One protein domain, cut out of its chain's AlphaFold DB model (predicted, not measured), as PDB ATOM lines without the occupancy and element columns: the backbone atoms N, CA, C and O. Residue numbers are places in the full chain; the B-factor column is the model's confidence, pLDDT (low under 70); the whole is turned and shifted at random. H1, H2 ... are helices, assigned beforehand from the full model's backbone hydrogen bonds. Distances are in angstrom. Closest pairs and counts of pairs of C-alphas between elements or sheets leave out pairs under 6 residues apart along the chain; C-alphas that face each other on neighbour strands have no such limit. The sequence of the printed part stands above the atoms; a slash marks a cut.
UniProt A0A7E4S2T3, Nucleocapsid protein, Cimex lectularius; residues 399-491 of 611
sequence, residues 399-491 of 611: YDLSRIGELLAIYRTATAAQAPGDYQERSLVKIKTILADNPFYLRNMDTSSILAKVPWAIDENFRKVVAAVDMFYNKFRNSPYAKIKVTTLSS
ATOM      1  N   TYR A 399     149.061 125.619  -9.023       51.69
ATOM      2  CA  TYR A 399     149.567 126.716  -9.845       51.69
ATOM      3  C   TYR A 399     148.560 127.308 -10.848       51.69
ATOM      4  O   TYR A 399     148.855 128.344 -11.427       51.69
ATOM      5  N   ASP A 400     147.395 126.692 -11.071       66.31
ATOM      6  CA  ASP A 400     146.465 127.151 -12.122       66.31
ATOM      7  C   ASP A 400     145.628 128.369 -11.673       66.31
ATOM      8  O   ASP A 400     145.394 129.325 -12.410       66.31
ATOM      9  N   LEU A 401     145.233 128.398 -10.397       82.75
ATOM     10  CA  LEU A 401     144.378 129.459  -9.857       82.75
ATOM     11  C   LEU A 401     145.121 130.784  -9.649       82.75
ATOM     12  O   LEU A 401     144.535 131.843  -9.873       82.75
ATOM     13  N   SER A 402     146.398 130.744  -9.254       84.31
ATOM     14  CA  SER A 402     147.226 131.952  -9.167       84.31
ATOM     15  C   SER A 402     147.342 132.627 -10.531       84.31
ATOM     16  O   SER A 402     147.145 133.836 -10.625       84.31
ATOM     17  N   ARG A 403     147.556 131.846 -11.599       86.75
ATOM     18  CA  ARG A 403     147.621 132.347 -12.980       86.75
ATOM     19  C   ARG A 403     146.308 132.963 -13.442       86.75
ATOM     20  O   ARG A 403     146.332 134.022 -14.056       86.75
ATOM     21  N   ILE A 404     145.167 132.371 -13.090       89.06
ATOM     22  CA  ILE A 404     143.856 132.990 -13.352       89.06
ATOM     23  C   ILE A 404     143.745 134.349 -12.639       89.06
ATOM     24  O   ILE A 404     143.263 135.315 -13.230       89.06
ATOM     25  N   GLY A 405     144.233 134.449 -11.399       89.00
ATOM     26  CA  GLY A 405     144.329 135.717 -10.670       89.00
ATOM     27  C   GLY A 405     145.162 136.770 -11.397       89.00
ATOM     28  O   GLY A 405     144.698 137.896 -11.562       89.00
ATOM     29  N   GLU A 406     146.349 136.406 -11.881       89.25
ATOM     30  CA  GLU A 406     147.219 137.307 -12.652       89.25
ATOM     31  C   GLU A 406     146.578 137.752 -13.970       89.25
ATOM     32  O   GLU A 406     146.606 138.935 -14.305       89.25
ATOM     33  N   LEU A 407     145.964 136.820 -14.705       91.19
ATOM     34  CA  LEU A 407     145.307 137.114 -15.976       91.19
ATOM     35  C   LEU A 407     144.144 138.086 -15.784       91.19
ATOM     36  O   LEU A 407     144.051 139.087 -16.488       91.19
ATOM     37  N   LEU A 408     143.280 137.844 -14.797       92.81
ATOM     38  CA  LEU A 408     142.157 138.740 -14.522       92.81
ATOM     39  C   LEU A 408     142.618 140.092 -13.950       92.81
ATOM     40  O   LEU A 408     141.947 141.102 -14.159       92.81
ATOM     41  N   ALA A 409     143.773 140.155 -13.274       92.31
ATOM     42  CA  ALA A 409     144.339 141.408 -12.766       92.31
ATOM     43  C   ALA A 409     144.662 142.421 -13.880       92.31
ATOM     44  O   ALA A 409     144.643 143.631 -13.624       92.31
ATOM     45  N   ILE A 410     144.886 141.955 -15.115       92.00
ATOM     46  CA  ILE A 410     145.065 142.811 -16.297       92.00
ATOM     47  C   ILE A 410     143.872 143.760 -16.457       92.00
ATOM     48  O   ILE A 410     144.062 144.958 -16.661       92.00
ATOM     49  N   TYR A 411     142.646 143.254 -16.289       92.69
ATOM     50  CA  TYR A 411     141.428 144.042 -16.471       92.69
ATOM     51  C   TYR A 411     141.352 145.217 -15.491       92.69
ATOM     52  O   TYR A 411     141.178 146.369 -15.894       92.69
ATOM     53  N   ARG A 412     141.553 144.957 -14.192       89.75
ATOM     54  CA  ARG A 412     141.514 146.015 -13.174       89.75
ATOM     55  C   ARG A 412     142.608 147.056 -13.395       89.75
ATOM     56  O   ARG A 412     142.336 148.252 -13.293       89.75
ATOM     57  N   THR A 413     143.811 146.611 -13.748       87.25
ATOM     58  CA  THR A 413     144.950 147.491 -14.052       87.25
ATOM     59  C   THR A 413     144.673 148.381 -15.268       87.25
ATOM     60  O   THR A 413     144.999 149.567 -15.251       87.25
ATOM     61  N   ALA A 414     144.000 147.847 -16.287       86.12
ATOM     62  CA  ALA A 414     143.582 148.609 -17.458       86.12
ATOM     63  C   ALA A 414     142.513 149.658 -17.127       86.12
ATOM     64  O   ALA A 414     142.636 150.811 -17.532       86.12
ATOM     65  N   THR A 415     141.498 149.306 -16.328       80.81
ATOM     66  CA  THR A 415     140.485 150.281 -15.874       80.81
ATOM     67  C   THR A 415     141.079 151.381 -14.988       80.81
ATOM     68  O   THR A 415     140.571 152.497 -14.948       80.81
ATOM     69  N   ALA A 416     142.189 151.078 -14.315       75.56
ATOM     70  CA  ALA A 416     142.964 151.991 -13.489       75.56
ATOM     71  C   ALA A 416     143.943 152.880 -14.284       75.56
ATOM     72  O   ALA A 416     144.545 153.767 -13.689       75.56
ATOM     73  N   ALA A 417     144.118 152.674 -15.595       65.19
ATOM     74  CA  ALA A 417     145.146 153.361 -16.389       65.19
ATOM     75  C   ALA A 417     144.937 154.873 -16.534       65.19
ATOM     76  O   ALA A 417     145.883 155.601 -16.809       65.19
ATOM     77  N   GLN A 418     143.706 155.350 -16.347       63.84
ATOM     78  CA  GLN A 418     143.389 156.780 -16.370       63.84
ATOM     79  C   GLN A 418     143.424 157.421 -14.974       63.84
ATOM     80  O   GLN A 418     143.157 158.615 -14.848       63.84
ATOM     81  N   ALA A 419     143.710 156.648 -13.920       66.50
ATOM     82  CA  ALA A 419     143.794 157.171 -12.563       66.50
ATOM     83  C   ALA A 419     145.158 157.853 -12.329       66.50
ATOM     84  O   ALA A 419     146.183 157.303 -12.732       66.50
ATOM     85  N   PRO A 420     145.197 159.022 -11.671       61.47
ATOM     86  CA  PRO A 420     146.449 159.712 -11.377       61.47
ATOM     87  C   PRO A 420     147.305 158.953 -10.348       61.47
ATOM     88  O   PRO A 420     146.786 158.340  -9.412       61.47
ATOM     89  N   GLY A 421     148.631 159.046 -10.503       68.81
ATOM     90  CA  GLY A 421     149.621 158.528  -9.552       68.81
ATOM     91  C   GLY A 421     149.868 157.016  -9.627       68.81
ATOM     92  O   GLY A 421     149.733 156.384 -10.669       68.81
ATOM     93  N   ASP A 422     150.222 156.425  -8.489       77.88
ATOM     94  CA  ASP A 422     150.586 155.013  -8.283       77.88
ATOM     95  C   ASP A 422     149.362 154.087  -8.086       77.88
ATOM     96  O   ASP A 422     149.461 152.982  -7.545       77.88
ATOM     97  N   TYR A 423     148.166 154.507  -8.514       79.00
ATOM     98  CA  TYR A 423     146.917 153.773  -8.268       79.00
ATOM     99  C   TYR A 423     146.910 152.357  -8.876       79.00
ATOM    100  O   TYR A 423     146.354 151.420  -8.282       79.00
ATOM    101  N   GLN A 424     147.542 152.179 -10.040       81.56
ATOM    102  CA  GLN A 424     147.719 150.867 -10.666       81.56
ATOM    103  C   GLN A 424     148.553 149.934  -9.778       81.56
ATOM    104  O   GLN A 424     148.131 148.810  -9.500       81.56
ATOM    105  N   GLU A 425     149.677 150.422  -9.251       82.19
ATOM    106  CA  GLU A 425     150.553 149.659  -8.357       82.19
ATOM    107  C   GLU A 425     149.847 149.311  -7.045       82.19
ATOM    108  O   GLU A 425     149.826 148.147  -6.641       82.19
ATOM    109  N   ARG A 426     149.154 150.272  -6.421       84.00
ATOM    110  CA  ARG A 426     148.354 150.017  -5.209       84.00
ATOM    111  C   ARG A 426     147.271 148.961  -5.441       84.00
ATOM    112  O   ARG A 426     146.981 148.158  -4.551       84.00
ATOM    113  N   SER A 427     146.645 148.959  -6.617       85.69
ATOM    114  CA  SER A 427     145.627 147.966  -6.982       85.69
ATOM    115  C   SER A 427     146.231 146.571  -7.124       85.69
ATOM    116  O   SER A 427     145.669 145.607  -6.601       85.69
ATOM    117  N   LEU A 428     147.396 146.472  -7.760       88.69
ATOM    118  CA  LEU A 428     148.162 145.236  -7.897       88.69
ATOM    119  C   LEU A 428     148.617 144.694  -6.533       88.69
ATOM    120  O   LEU A 428     148.412 143.514  -6.246       88.69
ATOM    121  N   VAL A 429     149.126 145.551  -5.642       89.19
ATOM    122  CA  VAL A 429     149.479 145.165  -4.265       89.19
ATOM    123  C   VAL A 429     148.268 144.578  -3.536       89.19
ATOM    124  O   VAL A 429     148.367 143.495  -2.967       89.19
ATOM    125  N   LYS A 430     147.095 145.221  -3.621       90.06
ATOM    126  CA  LYS A 430     145.856 144.706  -3.004       90.06
ATOM    127  C   LYS A 430     145.439 143.341  -3.554       90.06
ATOM    128  O   LYS A 430     145.045 142.476  -2.775       90.06
ATOM    129  N   ILE A 431     145.514 143.144  -4.874       92.00
ATOM    130  CA  ILE A 431     145.210 141.853  -5.511       92.00
ATOM    131  C   ILE A 431     146.147 140.776  -4.967       92.00
ATOM    132  O   ILE A 431     145.679 139.729  -4.519       92.00
ATOM    133  N   LYS A 432     147.454 141.059  -4.947       91.38
ATOM    134  CA  LYS A 432     148.472 140.147  -4.425       91.38
ATOM    135  C   LYS A 432     148.186 139.771  -2.972       91.38
ATOM    136  O   LYS A 432     148.160 138.590  -2.659       91.38
ATOM    137  N   THR A 433     147.904 140.744  -2.105       91.81
ATOM    138  CA  THR A 433     147.599 140.490  -0.689       91.81
ATOM    139  C   THR A 433     146.356 139.615  -0.513       91.81
ATOM    140  O   THR A 433     146.384 138.663   0.258       91.81
ATOM    141  N   ILE A 434     145.268 139.893  -1.238       90.94
ATOM    142  CA  ILE A 434     143.998 139.163  -1.082       90.94
ATOM    143  C   ILE A 434     144.082 137.730  -1.631       90.94
ATOM    144  O   ILE A 434     143.437 136.822  -1.101       90.94
ATOM    145  N   LEU A 435     144.875 137.519  -2.683       91.75
ATOM    146  CA  LEU A 435     145.036 136.219  -3.338       91.75
ATOM    147  C   LEU A 435     146.286 135.450  -2.875       91.75
ATOM    148  O   LEU A 435     146.531 134.359  -3.385       91.75
ATOM    149  N   ALA A 436     147.056 135.970  -1.912       88.88
ATOM    150  CA  ALA A 436     148.297 135.352  -1.426       88.88
ATOM    151  C   ALA A 436     148.085 133.976  -0.775       88.88
ATOM    152  O   ALA A 436     148.973 133.121  -0.827       88.88
ATOM    153  N   ASP A 437     146.908 133.767  -0.187       84.62
ATOM    154  CA  ASP A 437     146.563 132.578   0.588       84.62
ATOM    155  C   ASP A 437     145.592 131.649  -0.156       84.62
ATOM    156  O   ASP A 437     145.231 131.857  -1.320       84.62
ATOM    157  N   ASN A 438     145.160 130.584   0.522       80.00
ATOM    158  CA  ASN A 438     144.204 129.623  -0.017       80.00
ATOM    159  C   ASN A 438     142.921 130.325  -0.538       80.00
ATOM    160  O   ASN A 438     142.387 131.218   0.142       80.00
ATOM    161  N   PRO A 439     142.397 129.919  -1.711       85.81
ATOM    162  CA  PRO A 439     142.866 128.814  -2.564       85.81
ATOM    163  C   PRO A 439     143.853 129.219  -3.677       85.81
ATOM    164  O   PRO A 439     144.247 128.356  -4.458       85.81
ATOM    165  N   PHE A 440     144.231 130.498  -3.778       86.31
ATOM    166  CA  PHE A 440     144.932 131.051  -4.945       86.31
ATOM    167  C   PHE A 440     146.455 131.011  -4.835       86.31
ATOM    168  O   PHE A 440     147.111 130.768  -5.840       86.31
ATOM    169  N   TYR A 441     147.022 131.196  -3.640       85.94
ATOM    170  CA  TYR A 441     148.471 131.122  -3.405       85.94
ATOM    171  C   TYR A 441     149.319 132.069  -4.288       85.94
ATOM    172  O   TYR A 441     150.448 131.741  -4.662       85.94
ATOM    173  N   LEU A 442     148.797 133.257  -4.624       84.75
ATOM    174  CA  LEU A 442     149.456 134.277  -5.449       84.75
ATOM    175  C   LEU A 442     150.553 135.020  -4.664       84.75
ATOM    176  O   LEU A 442     150.423 136.186  -4.297       84.75
ATOM    177  N   ARG A 443     151.650 134.321  -4.366       79.50
ATOM    178  CA  ARG A 443     152.787 134.877  -3.608       79.50
ATOM    179  C   ARG A 443     153.720 135.723  -4.465       79.50
ATOM    180  O   ARG A 443     154.259 136.723  -3.993       79.50
ATOM    181  N   ASN A 444     153.870 135.339  -5.726       79.56
ATOM    182  CA  ASN A 444     154.663 136.046  -6.720       79.56
ATOM    183  C   ASN A 444     153.705 136.512  -7.809       79.56
ATOM    184  O   ASN A 444     152.893 135.717  -8.266       79.56
ATOM    185  N   MET A 445     153.786 137.790  -8.165       82.31
ATOM    186  CA  MET A 445     152.978 138.386  -9.221       82.31
ATOM    187  C   MET A 445     153.900 139.228 -10.091       82.31
ATOM    188  O   MET A 445     154.562 140.133  -9.582       82.31
ATOM    189  N   ASP A 446     153.955 138.905 -11.378       83.62
ATOM    190  CA  ASP A 446     154.759 139.632 -12.358       83.62
ATOM    191  C   ASP A 446     154.009 140.890 -12.821       83.62
ATOM    192  O   ASP A 446     153.236 140.878 -13.782       83.62
ATOM    193  N   THR A 447     154.206 141.981 -12.080       84.94
ATOM    194  CA  THR A 447     153.570 143.279 -12.343       84.94
ATOM    195  C   THR A 447     153.936 143.820 -13.723       84.94
ATOM    196  O   THR A 447     153.061 144.322 -14.426       84.94
ATOM    197  N   SER A 448     155.191 143.661 -14.147       84.06
ATOM    198  CA  SER A 448     155.686 144.113 -15.450       84.06
ATOM    199  C   SER A 448     154.968 143.407 -16.602       84.06
ATOM    200  O   SER A 448     154.517 144.050 -17.550       84.06
ATOM    201  N   SER A 449     154.788 142.089 -16.500       85.75
ATOM    202  CA  SER A 449     154.057 141.294 -17.495       85.75
ATOM    203  C   SER A 449     152.566 141.633 -17.557       85.75
ATOM    204  O   SER A 449     151.991 141.622 -18.648       85.75
ATOM    205  N   ILE A 450     151.944 141.960 -16.418       85.88
ATOM    206  CA  ILE A 450     150.543 142.409 -16.358       85.88
ATOM    207  C   ILE A 450     150.390 143.778 -17.026       85.88
ATOM    208  O   ILE A 450     149.507 143.952 -17.866       85.88
ATOM    209  N   LEU A 451     151.273 144.729 -16.705       83.12
ATOM    210  CA  LEU A 451     151.263 146.073 -17.291       83.12
ATOM    211  C   LEU A 451     151.460 146.025 -18.811       83.12
ATOM    212  O   LEU A 451     150.728 146.684 -19.545       83.12
ATOM    213  N   ALA A 452     152.361 145.167 -19.297       86.25
ATOM    214  CA  ALA A 452     152.572 144.956 -20.729       86.25
ATOM    215  C   ALA A 452     151.337 144.388 -21.460       86.25
ATOM    216  O   ALA A 452     151.208 144.555 -22.672       86.25
ATOM    217  N   LYS A 453     150.419 143.720 -20.747       89.12
ATOM    218  CA  LYS A 453     149.211 143.092 -21.314       89.12
ATOM    219  C   LYS A 453     147.930 143.897 -21.104       89.12
ATOM    220  O   LYS A 453     146.874 143.448 -21.537       89.12
ATOM    221  N   VAL A 454     147.996 145.096 -20.522       86.00
ATOM    222  CA  VAL A 454     146.847 146.015 -20.369       86.00
ATOM    223  C   VAL A 454     145.979 146.160 -21.637       86.00
ATOM    224  O   VAL A 454     144.754 146.166 -21.489       86.00
ATOM    225  N   PRO A 455     146.530 146.191 -22.872       88.56
ATOM    226  CA  PRO A 455     145.718 146.240 -24.092       88.56
ATOM    227  C   PRO A 455     144.704 145.096 -24.251       88.56
ATOM    228  O   PRO A 455     143.689 145.279 -24.919       88.56
ATOM    229  N   TRP A 456     144.912 143.940 -23.606       87.06
ATOM    230  CA  TRP A 456     143.952 142.827 -23.623       87.06
ATOM    231  C   TRP A 456     142.597 143.195 -23.016       87.06
ATOM    232  O   TRP A 456     141.594 142.589 -23.365       87.06
ATOM    233  N   ALA A 457     142.527 144.212 -22.153       86.62
ATOM    234  CA  ALA A 457     141.263 144.662 -21.574       86.62
ATOM    235  C   ALA A 457     140.274 145.245 -22.601       86.62
ATOM    236  O   ALA A 457     139.099 145.433 -22.280       86.62
ATOM    237  N   ILE A 458     140.735 145.546 -23.819       87.31
ATOM    238  CA  ILE A 458     139.884 145.989 -24.928       87.31
ATOM    239  C   ILE A 458     139.141 144.795 -25.548       87.31
ATOM    240  O   ILE A 458     137.991 144.953 -25.969       87.31
ATOM    241  N   ASP A 459     139.755 143.607 -25.543       92.12
ATOM    242  CA  ASP A 459     139.219 142.401 -26.176       92.12
ATOM    243  C   ASP A 459     137.842 142.018 -25.617       92.12
ATOM    244  O   ASP A 459     137.616 141.961 -24.405       92.12
ATOM    245  N   GLU A 460     136.901 141.762 -26.523       91.75
ATOM    246  CA  GLU A 460     135.504 141.491 -26.186       91.75
ATOM    247  C   GLU A 460     135.347 140.184 -25.407       91.75
ATOM    248  O   GLU A 460     134.594 140.115 -24.434       91.75
ATOM    249  N   ASN A 461     136.078 139.140 -25.806       93.44
ATOM    250  CA  ASN A 461     135.979 137.826 -25.180       93.44
ATOM    251  C   ASN A 461     136.565 137.863 -23.771       93.44
ATOM    252  O   ASN A 461     135.961 137.344 -22.832       93.44
ATOM    253  N   PHE A 462     137.699 138.539 -23.599       93.88
ATOM    254  CA  PHE A 462     138.298 138.748 -22.292       93.88
ATOM    255  C   PHE A 462     137.359 139.520 -21.354       93.88
ATOM    256  O   PHE A 462     137.146 139.093 -20.217       93.88
ATOM    257  N   ARG A 463     136.711 140.594 -21.832       93.12
ATOM    258  CA  ARG A 463     135.704 141.338 -21.050       93.12
ATOM    259  C   ARG A 463     134.509 140.474 -20.650       93.12
ATOM    260  O   ARG A 463     134.116 140.494 -19.484       93.12
ATOM    261  N   LYS A 464     133.979 139.662 -21.568       94.94
ATOM    262  CA  LYS A 464     132.880 138.718 -21.289       94.94
ATOM    263  C   LYS A 464     133.267 137.702 -20.210       94.94
ATOM    264  O   LYS A 464     132.463 137.420 -19.322       94.94
ATOM    265  N   VAL A 465     134.502 137.190 -20.233       95.12
ATOM    266  CA  VAL A 465     135.020 136.284 -19.193       95.12
ATOM    267  C   VAL A 465     135.107 136.988 -17.840       95.12
ATOM    268  O   VAL A 465     134.626 136.450 -16.844       95.12
ATOM    269  N   VAL A 466     135.668 138.200 -17.793       95.50
ATOM    270  CA  VAL A 466     135.751 139.008 -16.565       95.50
ATOM    271  C   VAL A 466     134.360 139.239 -15.968       95.50
ATOM    272  O   VAL A 466     134.156 138.989 -14.777       95.50
ATOM    273  N   ALA A 467     133.395 139.652 -16.791       95.50
ATOM    274  CA  ALA A 467     132.015 139.878 -16.374       95.50
ATOM    275  C   ALA A 467     131.346 138.601 -15.855       95.50
ATOM    276  O   ALA A 467     130.706 138.620 -14.805       95.50
ATOM    277  N   ALA A 468     131.534 137.470 -16.541       95.19
ATOM    278  CA  ALA A 468     130.994 136.182 -16.117       95.19
ATOM    279  C   ALA A 468     131.566 135.730 -14.767       95.19
ATOM    280  O   ALA A 468     130.814 135.272 -13.905       95.19
ATOM    281  N   VAL A 469     132.876 135.896 -14.560       94.56
ATOM    282  CA  VAL A 469     133.535 135.587 -13.285       94.56
ATOM    283  C   VAL A 469     132.988 136.479 -12.169       94.56
ATOM    284  O   VAL A 469     132.603 135.964 -11.114       94.56
ATOM    285  N   ASP A 470     132.894 137.794 -12.392       95.94
ATOM    286  CA  ASP A 470     132.376 138.715 -11.378       95.94
ATOM    287  C   ASP A 470     130.912 138.419 -11.030       95.94
ATOM    288  O   ASP A 470     130.564 138.322  -9.851       95.94
ATOM    289  N   MET A 471     130.072 138.215 -12.050       95.25
ATOM    290  CA  MET A 471     128.651 137.900 -11.915       95.25
ATOM    291  C   MET A 471     128.437 136.586 -11.158       95.25
ATOM    292  O   MET A 471     127.633 136.530 -10.223       95.25
ATOM    293  N   PHE A 472     129.192 135.539 -11.504       95.12
ATOM    294  CA  PHE A 472     129.109 134.239 -10.845       95.12
ATOM    295  C   PHE A 472     129.428 134.353  -9.353       95.12
ATOM    296  O   PHE A 472     128.622 133.958  -8.507       95.12
ATOM    297  N   TYR A 473     130.565 134.954  -8.998       94.12
ATOM    298  CA  TYR A 473     130.953 135.096  -7.594       94.12
ATOM    299  C   TYR A 473     130.166 136.183  -6.854       94.12
ATOM    300  O   TYR A 473     130.143 136.192  -5.624       94.12
ATOM    301  N   ASN A 474     129.470 137.078  -7.562       92.50
ATOM    302  CA  ASN A 474     128.488 137.963  -6.948       92.50
ATOM    303  C   ASN A 474     127.261 137.204  -6.431       92.50
ATOM    304  O   ASN A 474     126.755 137.546  -5.359       92.50
ATOM    305  N   LYS A 475     126.817 136.179  -7.170       92.12
ATOM    306  CA  LYS A 475     125.725 135.281  -6.771       92.12
ATOM    307  C   LYS A 475     126.186 134.260  -5.726       92.12
ATOM    308  O   LYS A 475     125.506 134.042  -4.729       92.12
ATOM    309  N   PHE A 476     127.372 133.677  -5.904       92.88
ATOM    310  CA  PHE A 476     127.937 132.645  -5.025       92.88
ATOM    311  C   PHE A 476     129.014 133.200  -4.082       92.88
ATOM    312  O   PHE A 476     130.166 132.758  -4.093       92.88
ATOM    313  N   ARG A 477     128.629 134.161  -3.234       90.50
ATOM    314  CA  ARG A 477     129.554 134.890  -2.339       90.50
ATOM    315  C   ARG A 477     130.290 133.999  -1.339       90.50
ATOM    316  O   ARG A 477     131.431 134.282  -0.998       90.50
ATOM    317  N   ASN A 478     129.658 132.905  -0.915       91.56
ATOM    318  CA  ASN A 478     130.216 131.971   0.068       91.56
ATOM    319  C   ASN A 478     131.217 130.974  -0.547       91.56
ATOM    320  O   ASN A 478     131.721 130.094   0.146       91.56
ATOM    321  N   SER A 479     131.497 131.069  -1.852       90.88
ATOM    322  CA  SER A 479     132.497 130.219  -2.495       90.88
ATOM    323  C   SER A 479     133.904 130.544  -1.974       90.88
ATOM    324  O   SER A 479     134.263 131.722  -1.914       90.88
ATOM    325  N   PRO A 480     134.766 129.542  -1.707       85.75
ATOM    326  CA  PRO A 480     136.161 129.791  -1.331       85.75
ATOM    327  C   PRO A 480     136.945 130.552  -2.415       85.75
ATOM    328  O   PRO A 480     137.947 131.202  -2.125       85.75
ATOM    329  N   TYR A 481     136.467 130.513  -3.663       90.00
ATOM    330  CA  TYR A 481     137.073 131.196  -4.803       90.00
ATOM    331  C   TYR A 481     136.562 132.631  -5.006       90.00
ATOM    332  O   TYR A 481     137.129 133.352  -5.820       90.00
ATOM    333  N   ALA A 482     135.551 133.090  -4.256       91.19
ATOM    334  CA  ALA A 482     134.967 134.424  -4.434       91.19
ATOM    335  C   ALA A 482     135.969 135.571  -4.201       91.19
ATOM    336  O   ALA A 482     135.765 136.678  -4.700       91.19
ATOM    337  N   LYS A 483     137.095 135.304  -3.520       92.00
ATOM    338  CA  LYS A 483     138.215 136.250  -3.368       92.00
ATOM    339  C   LYS A 483     138.742 136.766  -4.712       92.00
ATOM    340  O   LYS A 483     139.204 137.903  -4.769       92.00
ATOM    341  N   ILE A 484     138.614 135.983  -5.791       92.62
ATOM    342  CA  ILE A 484     139.034 136.377  -7.145       92.62
ATOM    343  C   ILE A 484     138.356 137.657  -7.624       92.62
ATOM    344  O   ILE A 484     138.947 138.382  -8.410       92.62
ATOM    345  N   LYS A 485     137.172 138.003  -7.093       93.62
ATOM    346  CA  LYS A 485     136.465 139.236  -7.456       93.62
ATOM    347  C   LYS A 485     137.317 140.488  -7.299       93.62
ATOM    348  O   LYS A 485     137.095 141.459  -8.012       93.62
ATOM    349  N   VAL A 486     138.327 140.480  -6.423       92.50
ATOM    350  CA  VAL A 486     139.285 141.588  -6.309       92.50
ATOM    351  C   VAL A 486     139.868 142.008  -7.669       92.50
ATOM    352  O   VAL A 486     140.192 143.179  -7.844       92.50
ATOM    353  N   THR A 487     139.961 141.114  -8.651       92.81
ATOM    354  CA  THR A 487     140.461 141.424  -9.997       92.81
ATOM    355  C   THR A 487     139.373 141.879 -10.973       92.81
ATOM    356  O   THR A 487     139.688 142.562 -11.941       92.81
ATOM    357  N   THR A 488     138.102 141.565 -10.717       94.00
ATOM    358  CA  THR A 488     136.984 141.784 -11.654       94.00
ATOM    359  C   THR A 488     135.971 142.836 -11.197       94.00
ATOM    360  O   THR A 488     135.100 143.212 -11.976       94.00
ATOM    361  N   LEU A 489     136.086 143.353  -9.967       91.12
ATOM    362  CA  LEU A 489     135.125 144.287  -9.355       91.12
ATOM    363  C   LEU A 489     134.784 145.514 -10.218       91.12
ATOM    364  O   LEU A 489     133.666 146.013 -10.125       91.12
ATOM    365  N   SER A 490     135.719 146.007 -11.039       89.81
ATOM    366  CA  SER A 490     135.501 147.170 -11.913       89.81
ATOM    367  C   SER A 490     134.607 146.889 -13.127       89.81
ATOM    368  O   SER A 490     134.201 147.830 -13.802       89.81
ATOM    369  N   SER A 491     134.277 145.621 -13.394       92.88
ATOM    370  CA  SER A 491     133.343 145.218 -14.451       92.88
ATOM    371  C   SER A 491     131.890 145.538 -14.090       92.88
ATOM    372  O   SER A 491     131.085 145.928 -14.939       92.88
TER     373      SER A 491
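What this domain is: This is residues 399 to 491 of the 611 residues of the protein "Nucleocapsid protein" of Cimex lectularius (UniProt A0A7E4S2T3). One long helix, H1, runs through the middle of a compact ball, and the other five helices are wrapped round it in chain order, H2, H3, H4, H5, H6, with H6 coming back to pack on H2. H2 and H6 run beside each other, while H5 crosses H1 on another side and the short H3 and H4 cover the remaining sides. The printed part has 93 residues with six named helices and no named strand, and its class is all helix. It is compact, with a radius of gyration of the C-alphas of 12.3 A, and rounded, spanning 34 by 28 by 22 A.

How they stand to each other: The hub is H1, residues 400 to 415, which touches the five other helices. H2, residues 423 to 435, touches it closest at the C-alphas of Thr 413 and Gln 424, 5.5 A apart; this is a hairpin at a shallow tilt of 24 degrees, opposite ways. H6, residues 482 to 487, touches residues 405 to 412 of H1 at a steep tilt of 41 degrees, the same way, with the closest C-alphas, those of Ala 409 and Thr 487, 4.8 A apart. H6 also touches residues 430 to 435 of H2, at a shallow tilt of 18 degrees, opposite ways; the closest C-alphas, of Ile 431 and Val 486, are 6.0 A apart. H5, residues 460 to 475, forms a hairpin with H6 at a tilt of 38 degrees, only just steep, and the C-alphas of Tyr 473 and Ala 482 come closest, at 5.2 A. H5 only just touches H1, with 3 pairs of C-alphas within 8 A, the closest being Leu 408 and Val 466 at 6.7 A. H3, residues 447 to 452, touches H1 at a steep tilt of 59 degrees, with the C-alphas of Ile 410 and Ile 450 closest at 5.5 A. H4, residues 454 to 458, touches residues 410 to 414 of H1, closest at the C-alphas of Ala 414 and Val 454, 5.1 A apart. H2 and H5 are apart. Every O i to N i+4 pair is within hydrogen-bond range in H2, H3 and H5; H1 has 9 of 12, H4 has 0 of 1 with 2 of 2 O i to N i+3 pairs, and H6 has 0 of 2 with 3 of 3.

Where its parts are: H1 is 24.2 A long and begins at C-alpha 400, (146.465, 127.151, -12.122). H2 is 18.3 A long, and H5 is 22.6 A. H3, H4 and H6 measure 8.6, 8.3 and 10.5 A. H6 ends at C-alpha 487, (140.461, 141.424, -9.997).

The domain as a whole: The C-alphas farthest apart, those of Gly 421 and Asn 478, are 34.3 A apart. The printed part has no cut. The link from H2 to H3, 11 residues, is long. Mean pLDDT of the printed part is 86.9; residues 399 to 400 and 417 to 421 are under 70.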